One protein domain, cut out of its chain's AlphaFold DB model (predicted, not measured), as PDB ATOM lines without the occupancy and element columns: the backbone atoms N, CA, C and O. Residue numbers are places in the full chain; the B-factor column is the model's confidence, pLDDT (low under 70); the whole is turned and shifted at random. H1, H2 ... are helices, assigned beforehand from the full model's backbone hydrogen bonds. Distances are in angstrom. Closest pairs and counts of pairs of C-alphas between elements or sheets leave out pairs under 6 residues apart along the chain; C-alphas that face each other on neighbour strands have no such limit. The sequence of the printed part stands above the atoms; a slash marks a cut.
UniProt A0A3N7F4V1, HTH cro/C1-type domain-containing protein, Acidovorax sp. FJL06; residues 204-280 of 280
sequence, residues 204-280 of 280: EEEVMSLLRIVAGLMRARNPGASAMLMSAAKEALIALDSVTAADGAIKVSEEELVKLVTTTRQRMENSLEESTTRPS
ATOM      1  N   GLU A 204     -19.961  -1.338 -12.355       85.25
ATOM      2  CA  GLU A 204     -20.909  -0.583 -11.520       85.25
ATOM      3  C   GLU A 204     -21.974   0.146 -12.366       85.25
ATOM      4  O   GLU A 204     -23.167   0.126 -12.047       85.25
ATOM      5  N   GLU A 205     -21.572   0.728 -13.500       82.44
ATOM      6  CA  GLU A 205     -22.487   1.401 -14.426       82.44
ATOM      7  C   GLU A 205     -23.509   0.443 -15.059       82.44
ATOM      8  O   GLU A 205     -24.675   0.810 -15.270       82.44
ATOM      9  N   GLU A 206     -23.102  -0.795 -15.342       85.25
ATOM     10  CA  GLU A 206     -23.954  -1.824 -15.934       85.25
ATOM     11  C   GLU A 206     -24.952  -2.358 -14.908       85.25
ATOM     12  O   GLU A 206     -26.146  -2.459 -15.208       85.25
ATOM     13  N   VAL A 207     -24.498  -2.612 -13.673       86.00
ATOM     14  CA  VAL A 207     -25.365  -2.993 -12.548       86.00
ATOM     15  C   VAL A 207     -26.425  -1.917 -12.320       86.00
ATOM     16  O   VAL A 207     -27.620  -2.213 -12.246       86.00
ATOM     17  N   MET A 208     -26.020  -0.646 -12.291       83.44
ATOM     18  CA  MET A 208     -26.951   0.472 -12.129       83.44
ATOM     19  C   MET A 208     -27.928   0.594 -13.301       83.44
ATOM     20  O   MET A 208     -29.106   0.912 -13.103       83.44
ATOM     21  N   SER A 209     -27.481   0.322 -14.525       84.12
ATOM     22  CA  SER A 209     -28.344   0.313 -15.711       84.12
ATOM     23  C   SER A 209     -29.374  -0.817 -15.655       84.12
ATOM     24  O   SER A 209     -30.560  -0.575 -15.897       84.12
ATOM     25  N   LEU A 210     -28.960  -2.018 -15.247       86.31
ATOM     26  CA  LEU A 210     -29.847  -3.161 -15.042       86.31
ATOM     27  C   LEU A 210     -30.904  -2.858 -13.971       86.31
ATOM     28  O   LEU A 210     -32.101  -3.040 -14.212       86.31
ATOM     29  N   LEU A 211     -30.490  -2.317 -12.821       85.81
ATOM     30  CA  LEU A 211     -31.401  -1.935 -11.738       85.81
ATOM     31  C   LEU A 211     -32.421  -0.879 -12.184       85.81
ATOM     32  O   LEU A 211     -33.602  -0.986 -11.847       85.81
ATOM     33  N   ARG A 212     -32.013   0.110 -12.992       84.44
ATOM     34  CA  ARG A 212     -32.934   1.111 -13.563       84.44
ATOM     35  C   ARG A 212     -33.974   0.483 -14.486       84.44
ATOM     36  O   ARG A 212     -35.144   0.864 -14.413       84.44
ATOM     37  N   ILE A 213     -33.578  -0.471 -15.329       88.94
ATOM     38  CA  ILE A 213     -34.504  -1.186 -16.220       88.94
ATOM     39  C   ILE A 213     -35.518  -1.980 -15.394       88.94
ATOM     40  O   ILE A 213     -36.724  -1.844 -15.610       88.94
ATOM     41  N   VAL A 214     -35.052  -2.749 -14.402       86.75
ATOM     42  CA  VAL A 214     -35.925  -3.524 -13.504       86.75
ATOM     43  C   VAL A 214     -36.897  -2.605 -12.760       86.75
ATOM     44  O   VAL A 214     -38.101  -2.862 -12.753       86.75
ATOM     45  N   ALA A 215     -36.412  -1.489 -12.212       84.69
ATOM     46  CA  ALA A 215     -37.245  -0.490 -11.547       84.69
ATOM     47  C   ALA A 215     -38.305   0.113 -12.486       84.69
ATOM     48  O   ALA A 215     -39.465   0.265 -12.096       84.69
ATOM     49  N   GLY A 216     -37.932   0.423 -13.732       86.50
ATOM     50  CA  GLY A 216     -38.851   0.920 -14.757       86.50
ATOM     51  C   GLY A 216     -39.961  -0.083 -15.085       86.50
ATOM     52  O   GLY A 216     -41.136   0.288 -15.112       86.50
ATOM     53  N   LEU A 217     -39.607  -1.362 -15.248       89.62
ATOM     54  CA  LEU A 217     -40.565  -2.448 -15.487       89.62
ATOM     55  C   LEU A 217     -41.510  -2.653 -14.298       89.62
ATOM     56  O   LEU A 217     -42.718  -2.812 -14.483       89.62
ATOM     57  N   MET A 218     -40.982  -2.613 -13.072       87.94
ATOM     58  CA  MET A 218     -41.788  -2.704 -11.855       87.94
ATOM     59  C   MET A 218     -42.787  -1.553 -11.756       87.94
ATOM     60  O   MET A 218     -43.969  -1.795 -11.517       87.94
ATOM     61  N   ARG A 219     -42.337  -0.316 -11.996       89.00
ATOM     62  CA  ARG A 219     -43.194   0.875 -11.974       89.00
ATOM     63  C   ARG A 219     -44.298   0.804 -13.024       89.00
ATOM     64  O   ARG A 219     -45.434   1.152 -12.720       89.00
ATOM     65  N   ALA A 220     -43.977   0.343 -14.233       90.12
ATOM     66  CA  ALA A 220     -44.952   0.187 -15.308       90.12
ATOM     67  C   ALA A 220     -46.017  -0.875 -14.983       90.12
ATOM     68  O   ALA A 220     -47.178  -0.709 -15.346       90.12
ATOM     69  N   ARG A 221     -45.635  -1.958 -14.293       91.75
ATOM     70  CA  ARG A 221     -46.543  -3.066 -13.964       91.75
ATOM     71  C   ARG A 221     -47.389  -2.813 -12.718       91.75
ATOM     72  O   ARG A 221     -48.555  -3.194 -12.694       91.75
ATOM     73  N   ASN A 222     -46.798  -2.249 -11.668       91.25
ATOM     74  CA  ASN A 222     -47.483  -1.941 -10.418       91.25
ATOM     75  C   ASN A 222     -46.812  -0.723  -9.748       91.25
ATOM     76  O   ASN A 222     -45.817  -0.883  -9.030       91.25
ATOM     77  N   PRO A 223     -47.332   0.497  -9.973       86.88
ATOM     78  CA  PRO A 223     -46.708   1.713  -9.463       86.88
ATOM     79  C   PRO A 223     -46.701   1.771  -7.928       86.88
ATOM     80  O   PRO A 223     -45.718   2.237  -7.354       86.88
ATOM     81  N   GLY A 224     -47.737   1.238  -7.268       87.00
ATOM     82  CA  GLY A 224     -47.812   1.164  -5.805       87.00
ATOM     83  C   GLY A 224     -46.718   0.271  -5.225       87.00
ATOM     84  O   GLY A 224     -45.911   0.723  -4.416       87.00
ATOM     85  N   ALA A 225     -46.603  -0.963  -5.724       83.38
ATOM     86  CA  ALA A 225     -45.568  -1.897  -5.277       83.38
ATOM     87  C   ALA A 225     -44.145  -1.380  -5.552       83.38
ATOM     88  O   ALA A 225     -43.240  -1.602  -4.751       83.38
ATOM     89  N   SER A 226     -43.932  -0.663  -6.664       86.56
ATOM     90  CA  SER A 226     -42.633  -0.055  -6.969       86.56
ATOM     91  C   SER A 226     -42.249   1.030  -5.961       86.56
ATOM     92  O   SER A 226     -41.106   1.044  -5.510       86.56
ATOM     93  N   ALA A 227     -43.179   1.914  -5.581       84.06
ATOM     94  CA  ALA A 227     -42.919   2.944  -4.575       84.06
ATOM     95  C   ALA A 227     -42.581   2.322  -3.212       84.06
ATOM     96  O   ALA A 227     -41.609   2.722  -2.573       84.06
ATOM     97  N   MET A 228     -43.331   1.289  -2.822       82.12
ATOM     98  CA  MET A 228     -43.086   0.547  -1.589       82.12
ATOM     99  C   MET A 228     -41.712  -0.120  -1.568       82.12
ATOM    100  O   MET A 228     -40.966   0.046  -0.608       82.12
ATOM    101  N   LEU A 229     -41.346  -0.828  -2.640       83.31
ATOM    102  CA  LEU A 229     -40.062  -1.521  -2.716       83.31
ATOM    103  C   LEU A 229     -38.881  -0.540  -2.708       83.31
ATOM    104  O   LEU A 229     -37.859  -0.821  -2.092       83.31
ATOM    105  N   MET A 230     -39.030   0.630  -3.335       84.75
ATOM    106  CA  MET A 230     -38.007   1.681  -3.297       84.75
ATOM    107  C   MET A 230     -37.876   2.315  -1.907       84.75
ATOM    108  O   MET A 230     -36.758   2.593  -1.478       84.75
ATOM    109  N   SER A 231     -38.988   2.513  -1.189       84.69
ATOM    110  CA  SER A 231     -38.960   2.981   0.205       84.69
ATOM    111  C   SER A 231     -38.254   1.969   1.105       84.69
ATOM    112  O   SER A 231     -37.316   2.320   1.814       84.69
ATOM    113  N   ALA A 232     -38.632   0.696   0.989       81.62
ATOM    114  CA  ALA A 232     -38.023  -0.409   1.716       81.62
ATOM    115  C   ALA A 232     -36.517  -0.538   1.445       81.62
ATOM    116  O   ALA A 232     -35.722  -0.650   2.375       81.62
ATOM    117  N   ALA A 233     -36.106  -0.474   0.174       83.88
ATOM    118  CA  ALA A 233     -34.697  -0.528  -0.201       83.88
ATOM    119  C   ALA A 233     -33.907   0.654   0.382       83.88
ATOM    120  O   ALA A 233     -32.795   0.472   0.872       83.88
ATOM    121  N   LYS A 234     -34.489   1.860   0.375       86.75
ATOM    122  CA  LYS A 234     -33.876   3.048   0.976       86.75
ATOM    123  C   LYS A 234     -33.704   2.897   2.489       86.75
ATOM    124  O   LYS A 234     -32.645   3.230   3.007       86.75
ATOM    125  N   GLU A 235     -34.718   2.400   3.194       83.44
ATOM    126  CA  GLU A 235     -34.630   2.143   4.637       83.44
ATOM    127  C   GLU A 235     -33.577   1.082   4.967       83.44
ATOM    128  O   GLU A 235     -32.786   1.277   5.888       83.44
ATOM    129  N   ALA A 236     -33.514   0.004   4.181       81.25
ATOM    130  CA  ALA A 236     -32.498  -1.031   4.330       81.25
ATOM    131  C   ALA A 236     -31.077  -0.488   4.102       81.25
ATOM    132  O   ALA A 236     -30.174  -0.837   4.857       81.25
ATOM    133  N   LEU A 237     -30.881   0.396   3.117       83.31
ATOM    134  CA  LEU A 237     -29.593   1.058   2.878       83.31
ATOM    135  C   LEU A 237     -29.191   1.968   4.040       83.31
ATOM    136  O   LEU A 237     -28.072   1.863   4.519       83.31
ATOM    137  N   ILE A 238     -30.109   2.795   4.549       85.75
ATOM    138  CA  ILE A 238     -29.840   3.656   5.716       85.75
ATOM    139  C   ILE A 238     -29.465   2.808   6.940       85.75
ATOM    140  O   ILE A 238     -28.545   3.147   7.684       85.75
ATOM    141  N   ALA A 239     -30.173   1.696   7.151       82.19
ATOM    142  CA  ALA A 239     -29.862   0.756   8.217       82.19
ATOM    143  C   ALA A 239     -28.466   0.138   8.026       82.19
ATOM    144  O   ALA A 239     -27.688   0.092   8.977       82.19
ATOM    145  N   LEU A 240     -28.123  -0.279   6.805       82.31
ATOM    146  CA  LEU A 240     -26.823  -0.867   6.492       82.31
ATOM    147  C   LEU A 240     -25.679   0.145   6.654       82.31
ATOM    148  O   LEU A 240     -24.677  -0.172   7.287       82.31
ATOM    149  N   ASP A 241     -25.847   1.378   6.178       86.44
ATOM    150  CA  ASP A 241     -24.868   2.461   6.338       86.44
ATOM    151  C   ASP A 241     -24.600   2.763   7.817       86.44
ATOM    152  O   ASP A 241     -23.467   3.044   8.200       86.44
ATOM    153  N   SER A 242     -25.618   2.645   8.678       86.56
ATOM    154  CA  SER A 242     -25.447   2.867  10.120       86.56
ATOM    155  C   SER A 242     -24.544   1.829  10.799       86.56
ATOM    156  O   SER A 242     -23.963   2.116  11.847       86.56
ATOM    157  N   VAL A 243     -24.399   0.641  10.201       87.94
ATOM    158  CA  VAL A 243     -23.594  -0.467  10.739       87.94
ATOM    159  C   VAL A 243     -22.322  -0.749   9.943       87.94
ATOM    160  O   VAL A 243     -21.495  -1.558  10.375       87.94
ATOM    161  N   THR A 244     -22.139  -0.079   8.804       87.50
ATOM    162  CA  THR A 244     -20.996  -0.277   7.909       87.50
ATOM    163  C   THR A 244     -19.954   0.818   8.134       87.50
ATOM    164  O   THR A 244     -20.250   2.001   8.283       87.50
ATOM    165  N   ALA A 245     -18.694   0.418   8.225       86.81
ATOM    166  CA  ALA A 245     -17.548   1.306   8.319       86.81
ATOM    167  C   ALA A 245     -17.225   1.976   6.971       86.81
ATOM    168  O   ALA A 245     -17.654   1.516   5.918       86.81
ATOM    169  N   ALA A 246     -16.396   3.026   6.989       82.81
ATOM    170  CA  ALA A 246     -15.949   3.700   5.765       82.81
ATOM    171  C   ALA A 246     -15.124   2.791   4.827       82.81
ATOM    172  O   ALA A 246     -15.045   3.063   3.636       82.81
ATOM    173  N   ASP A 247     -14.526   1.721   5.358       82.94
ATOM    174  CA  ASP A 247     -13.800   0.689   4.606       82.94
ATOM    175  C   ASP A 247     -14.695  -0.493   4.176       82.94
ATOM    176  O   ASP A 247     -14.202  -1.462   3.603       82.94
ATOM    177  N   GLY A 248     -16.006  -0.430   4.442       81.38
ATOM    178  CA  GLY A 248     -16.961  -1.491   4.121       81.38
ATOM    179  C   GLY A 248     -17.053  -2.608   5.167       81.38
ATOM    180  O   GLY A 248     -17.838  -3.539   4.987       81.38
ATOM    181  N   ALA A 249     -16.296  -2.543   6.269       84.69
ATOM    182  CA  ALA A 249     -16.388  -3.539   7.333       84.69
ATOM    183  C   ALA A 249     -17.689  -3.387   8.145       84.69
ATOM    184  O   ALA A 249     -18.059  -2.289   8.562       84.69
ATOM    185  N   ILE A 250     -18.374  -4.498   8.423       86.38
ATOM    186  CA  ILE A 250     -19.540  -4.512   9.318       86.38
ATOM    187  C   ILE A 250     -19.034  -4.370  10.759       86.38
ATOM    188  O   ILE A 250     -18.264  -5.205  11.230       86.38
ATOM    189  N   LYS A 251     -19.447  -3.304  11.454       89.19
ATOM    190  CA  LYS A 251     -18.984  -2.970  12.817       89.19
ATOM    191  C   LYS A 251     -19.810  -3.599  13.935       89.19
ATOM    192  O   LYS A 251     -19.440  -3.475  15.099       89.19
ATOM    193  N   VAL A 252     -20.937  -4.209  13.592       90.00
ATOM    194  CA  VAL A 252     -21.887  -4.756  14.559       90.00
ATOM    195  C   VAL A 252     -21.707  -6.254  14.735       90.00
ATOM    196  O   VAL A 252     -21.276  -6.962  13.822       90.00
ATOM    197  N   SER A 253     -22.058  -6.729  15.925       91.81
ATOM    198  CA  SER A 253     -22.161  -8.158  16.202       91.81
ATOM    199  C   SER A 253     -23.241  -8.815  15.331       91.81
ATOM    200  O   SER A 253     -24.155  -8.162  14.823       91.81
ATOM    201  N   GLU A 254     -23.152 -10.136  15.165       88.62
ATOM    202  CA  GLU A 254     -24.154 -10.910  14.423       88.62
ATOM    203  C   GLU A 254     -25.561 -10.743  15.020       88.62
ATOM    204  O   GLU A 254     -26.531 -10.564  14.286       88.62
ATOM    205  N   GLU A 255     -25.671 -10.699  16.351       92.00
ATOM    206  CA  GLU A 255     -26.936 -10.495  17.065       92.00
ATOM    207  C   GLU A 255     -27.568  -9.129  16.758       92.00
ATOM    208  O   GLU A 255     -28.774  -9.025  16.517       92.00
ATOM    209  N   GLU A 256     -26.756  -8.071  16.718       88.75
ATOM    210  CA  GLU A 256     -27.204  -6.724  16.358       88.75
ATOM    211  C   GLU A 256     -27.643  -6.644  14.896       88.75
ATOM    212  O   GLU A 256     -28.650  -6.000  14.595       88.75
ATOM    213  N   LEU A 257     -26.934  -7.333  13.995       83.19
ATOM    214  CA  LEU A 257     -27.307  -7.407  12.586       83.19
ATOM    215  C   LEU A 257     -28.659  -8.112  12.408       83.19
ATOM    216  O   LEU A 257     -29.528  -7.603  11.700       83.19
ATOM    217  N   VAL A 258     -28.871  -9.242  13.092       86.44
ATOM    218  CA  VAL A 258     -30.159  -9.953  13.082       86.44
ATOM    219  C   VAL A 258     -31.268  -9.046  13.610       86.44
ATOM    220  O   VAL A 258     -32.297  -8.894  12.952       86.44
ATOM    221  N   LYS A 259     -31.041  -8.373  14.746       89.38
ATOM    222  CA  LYS A 259     -32.013  -7.447  15.342       89.38
ATOM    223  C   LYS A 259     -32.356  -6.284  14.412       89.38
ATOM    224  O   LYS A 259     -33.514  -5.865  14.344       89.38
ATOM    225  N   LEU A 260     -31.370  -5.757  13.689       84.31
ATOM    226  CA  LEU A 260     -31.570  -4.701  12.703       84.31
ATOM    227  C   LEU A 260     -32.451  -5.190  11.549       84.31
ATOM    228  O   LEU A 260     -33.438  -4.535  11.216       84.31
ATOM    229  N   VAL A 261     -32.143  -6.361  10.984       83.19
ATOM    230  CA  VAL A 261     -32.915  -6.963   9.885       83.19
ATOM    231  C   VAL A 261     -34.359  -7.232  10.308       83.19
ATOM    232  O   VAL A 261     -35.285  -6.856   9.586       83.19
ATOM    233  N   THR A 262     -34.582  -7.817  11.490       87.25
ATOM    234  CA  THR A 262     -35.939  -8.087  11.994       87.25
ATOM    235  C   THR A 262     -36.716  -6.801  12.266       87.25
ATOM    236  O   THR A 262     -37.899  -6.722  11.950       87.25
ATOM    237  N   THR A 263     -36.059  -5.763  12.798       87.38
ATOM    238  CA  THR A 263     -36.706  -4.467  13.069       87.38
ATOM    239  C   THR A 263     -37.105  -3.761  11.774       87.38
ATOM    240  O   THR A 263     -38.218  -3.247  11.670       87.38
ATOM    241  N   THR A 264     -36.224  -3.751  10.771       81.94
ATOM    242  CA  THR A 264     -36.513  -3.167   9.453       81.94
ATOM    243  C   THR A 264     -37.650  -3.914   8.764       81.94
ATOM    244  O   THR A 264     -38.574  -3.283   8.254       81.94
ATOM    245  N   ARG A 265     -37.649  -5.251   8.828       84.31
ATOM    246  CA  ARG A 265     -38.754  -6.072   8.325       84.31
ATOM    247  C   ARG A 265     -40.086  -5.694   8.977       84.31
ATOM    248  O   ARG A 265     -41.049  -5.445   8.259       84.31
ATOM    249  N   GLN A 266     -40.130  -5.590  10.305       88.94
ATOM    250  CA  GLN A 266     -41.358  -5.229  11.018       88.94
ATOM    251  C   GLN A 266     -41.873  -3.838  10.612       88.94
ATOM    252  O   GLN A 266     -43.070  -3.651  10.421       88.94
ATOM    253  N   ARG A 267     -40.981  -2.850  10.434       83.31
ATOM    254  CA  ARG A 267     -41.369  -1.504   9.965       83.31
ATOM    255  C   ARG A 267     -41.972  -1.528   8.563       83.31
ATOM    256  O   ARG A 267     -42.941  -0.813   8.307       83.31
ATOM    257  N   MET A 268     -41.425  -2.361   7.679       79.81
ATOM    258  CA  MET A 268     -41.966  -2.556   6.335       79.81
ATOM    259  C   MET A 268     -43.349  -3.214   6.361       79.81
ATOM    260  O   MET A 268     -44.233  -2.778   5.627       79.81
ATOM    261  N   GLU A 269     -43.541  -4.239   7.195       84.94
ATOM    262  CA  GLU A 269     -44.833  -4.920   7.365       84.94
ATOM    263  C   GLU A 269     -45.893  -3.948   7.914       84.94
ATOM    264  O   GLU A 269     -46.953  -3.801   7.307       84.94
ATOM    265  N   ASN A 270     -45.564  -3.166   8.947       87.94
ATOM    266  CA  ASN A 270     -46.466  -2.144   9.493       87.94
ATOM    267  C   ASN A 270     -46.824  -1.069   8.445       87.94
ATOM    268  O   ASN A 270     -47.984  -0.683   8.308       87.94
ATOM    269  N   SER A 271     -45.846  -0.615   7.652       82.00
ATOM    270  CA  SER A 271     -46.081   0.372   6.584       82.00
ATOM    271  C   SER A 271     -46.990  -0.174   5.472       82.00
ATOM    272  O   SER A 271     -47.767   0.572   4.871       82.00
ATOM    273  N   LEU A 272     -46.908  -1.480   5.189       80.19
ATOM    274  CA  LEU A 272     -47.792  -2.154   4.239       80.19
ATOM    275  C   LEU A 272     -49.231  -2.179   4.764       80.19
ATOM    276  O   LEU A 272     -50.141  -1.792   4.029       80.19
ATOM    277  N   GLU A 273     -49.437  -2.538   6.028       87.38
ATOM    278  CA  GLU A 273     -50.761  -2.533   6.663       87.38
ATOM    279  C   GLU A 273     -51.395  -1.130   6.669       87.38
ATOM    280  O   GLU A 273     -52.549  -0.964   6.256       87.38
ATOM    281  N   GLU A 274     -50.626  -0.093   7.009       87.69
ATOM    282  CA  GLU A 274     -51.079   1.307   6.976       87.69
ATOM    283  C   GLU A 274     -51.481   1.776   5.566       87.69
ATOM    284  O   GLU A 274     -52.429   2.548   5.402       87.69
ATOM    285  N   SER A 275     -50.788   1.298   4.527       80.75
ATOM    286  CA  SER A 275     -51.105   1.657   3.138       80.75
ATOM    287  C   SER A 275     -52.401   1.015   2.629       80.75
ATOM    288  O   SER A 275     -53.093   1.610   1.803       80.75
ATOM    289  N   THR A 276     -52.756  -0.170   3.135       82.12
ATOM    290  CA  THR A 276     -53.976  -0.897   2.735       82.12
ATOM    291  C   THR A 276     -55.235  -0.427   3.457       82.12
ATOM    292  O   THR A 276     -56.338  -0.594   2.941       82.12
ATOM    293  N   THR A 277     -55.087   0.167   4.642       88.12
ATOM    294  CA  THR A 277     -56.205   0.563   5.512       88.12
ATOM    295  C   THR A 277     -56.728   1.971   5.247       88.12
ATOM    296  O   THR A 277     -57.782   2.323   5.772       88.12
ATOM    297  N   ARG A 278     -56.058   2.780   4.413       79.75
ATOM    298  CA  ARG A 278     -56.598   4.079   3.982       79.75
ATOM    299  C   ARG A 278     -57.651   3.868   2.886       79.75
ATOM    300  O   ARG A 278     -57.267   3.517   1.770       79.75
ATOM    301  N   PRO A 279     -58.956   4.084   3.161       74.25
ATOM    302  CA  PRO A 279     -59.966   4.054   2.114       74.25
ATOM    303  C   PRO A 279     -59.669   5.167   1.105       74.25
ATOM    304  O   PRO A 279     -59.427   6.314   1.489       74.25
ATOM    305  N   SER A 280     -59.635   4.784  -0.170       64.94
ATOM    306  CA  SER A 280     -59.480   5.677  -1.324       64.94
ATOM    307  C   SER A 280     -60.638   6.653  -1.465       64.94
ATOM    308  O   SER A 280     -61.786   6.172  -1.311       64.94
TER     309      SER A 280
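Overview. This is residues 204 to 280 of the 280 residues of the protein "HTH cro/C1-type domain-containing protein" of Acidovorax sp. FJL06 (UniProt A0A3N7F4V1). Three helices follow one another as a flat zigzag: the longest, H3, runs side by side with H2, and H1 splays away from H2 on its other side like the free limb of a V. H1 and H2 meet at a sharp corner near residue 222, and the first half of H1, residues 204 to 213, sticks out free. The printed part has 77 residues with three named helices, in the order H1, H2, H3, and no named strand; the class is all helix. It is loose, with a radius of gyration of the C-alphas of 15.4 A, and spans 43 by 35 by 14 A.

Along the chain. H3 holds residues 254 to 277 and is 35.2 A long, from C-alpha 254 at (-24.154, -10.910, 14.423) to C-alpha 277 at (-56.205, 0.563, 5.512). H2 holds residues 223 to 243, 30.8 A long. H1 holds residues 204 to 221, 25.9 A long, and begins with C-alpha 204 at (-20.909, -0.583, -11.520).

Arrangement. H3 touches H2, and their closest C-alphas, those of Met 268 and Ala 232, are 6.4 A apart. The two form a helical hairpin, running opposite ways at a shallow tilt of 25 degrees. H2 with residues 225 to 227 alone touches H1 with residues 215 to 219 alone; the closest C-alphas, those of Ser 226 and Arg 219, are 5.1 A apart. H1 and H2 also form a helical hairpin, running opposite ways at a tilt of 37 degrees, only just steep. H1 and H3 are apart. In H1 and H3 every O i to N i+4 pair is within hydrogen-bond range; in H2 16 of 17 are.

Size, cuts and confidence. The C-alphas farthest apart, those of Asp 247 and Pro 279, are 46.4 A apart. The printed part has no cut. The link from H1 to H2 is tight, with 1 residue, and that from H2 to H3 is short, with 10 residues. The mean pLDDT of the printed part is 85.1, and residue 280, the chain's last, is under 70.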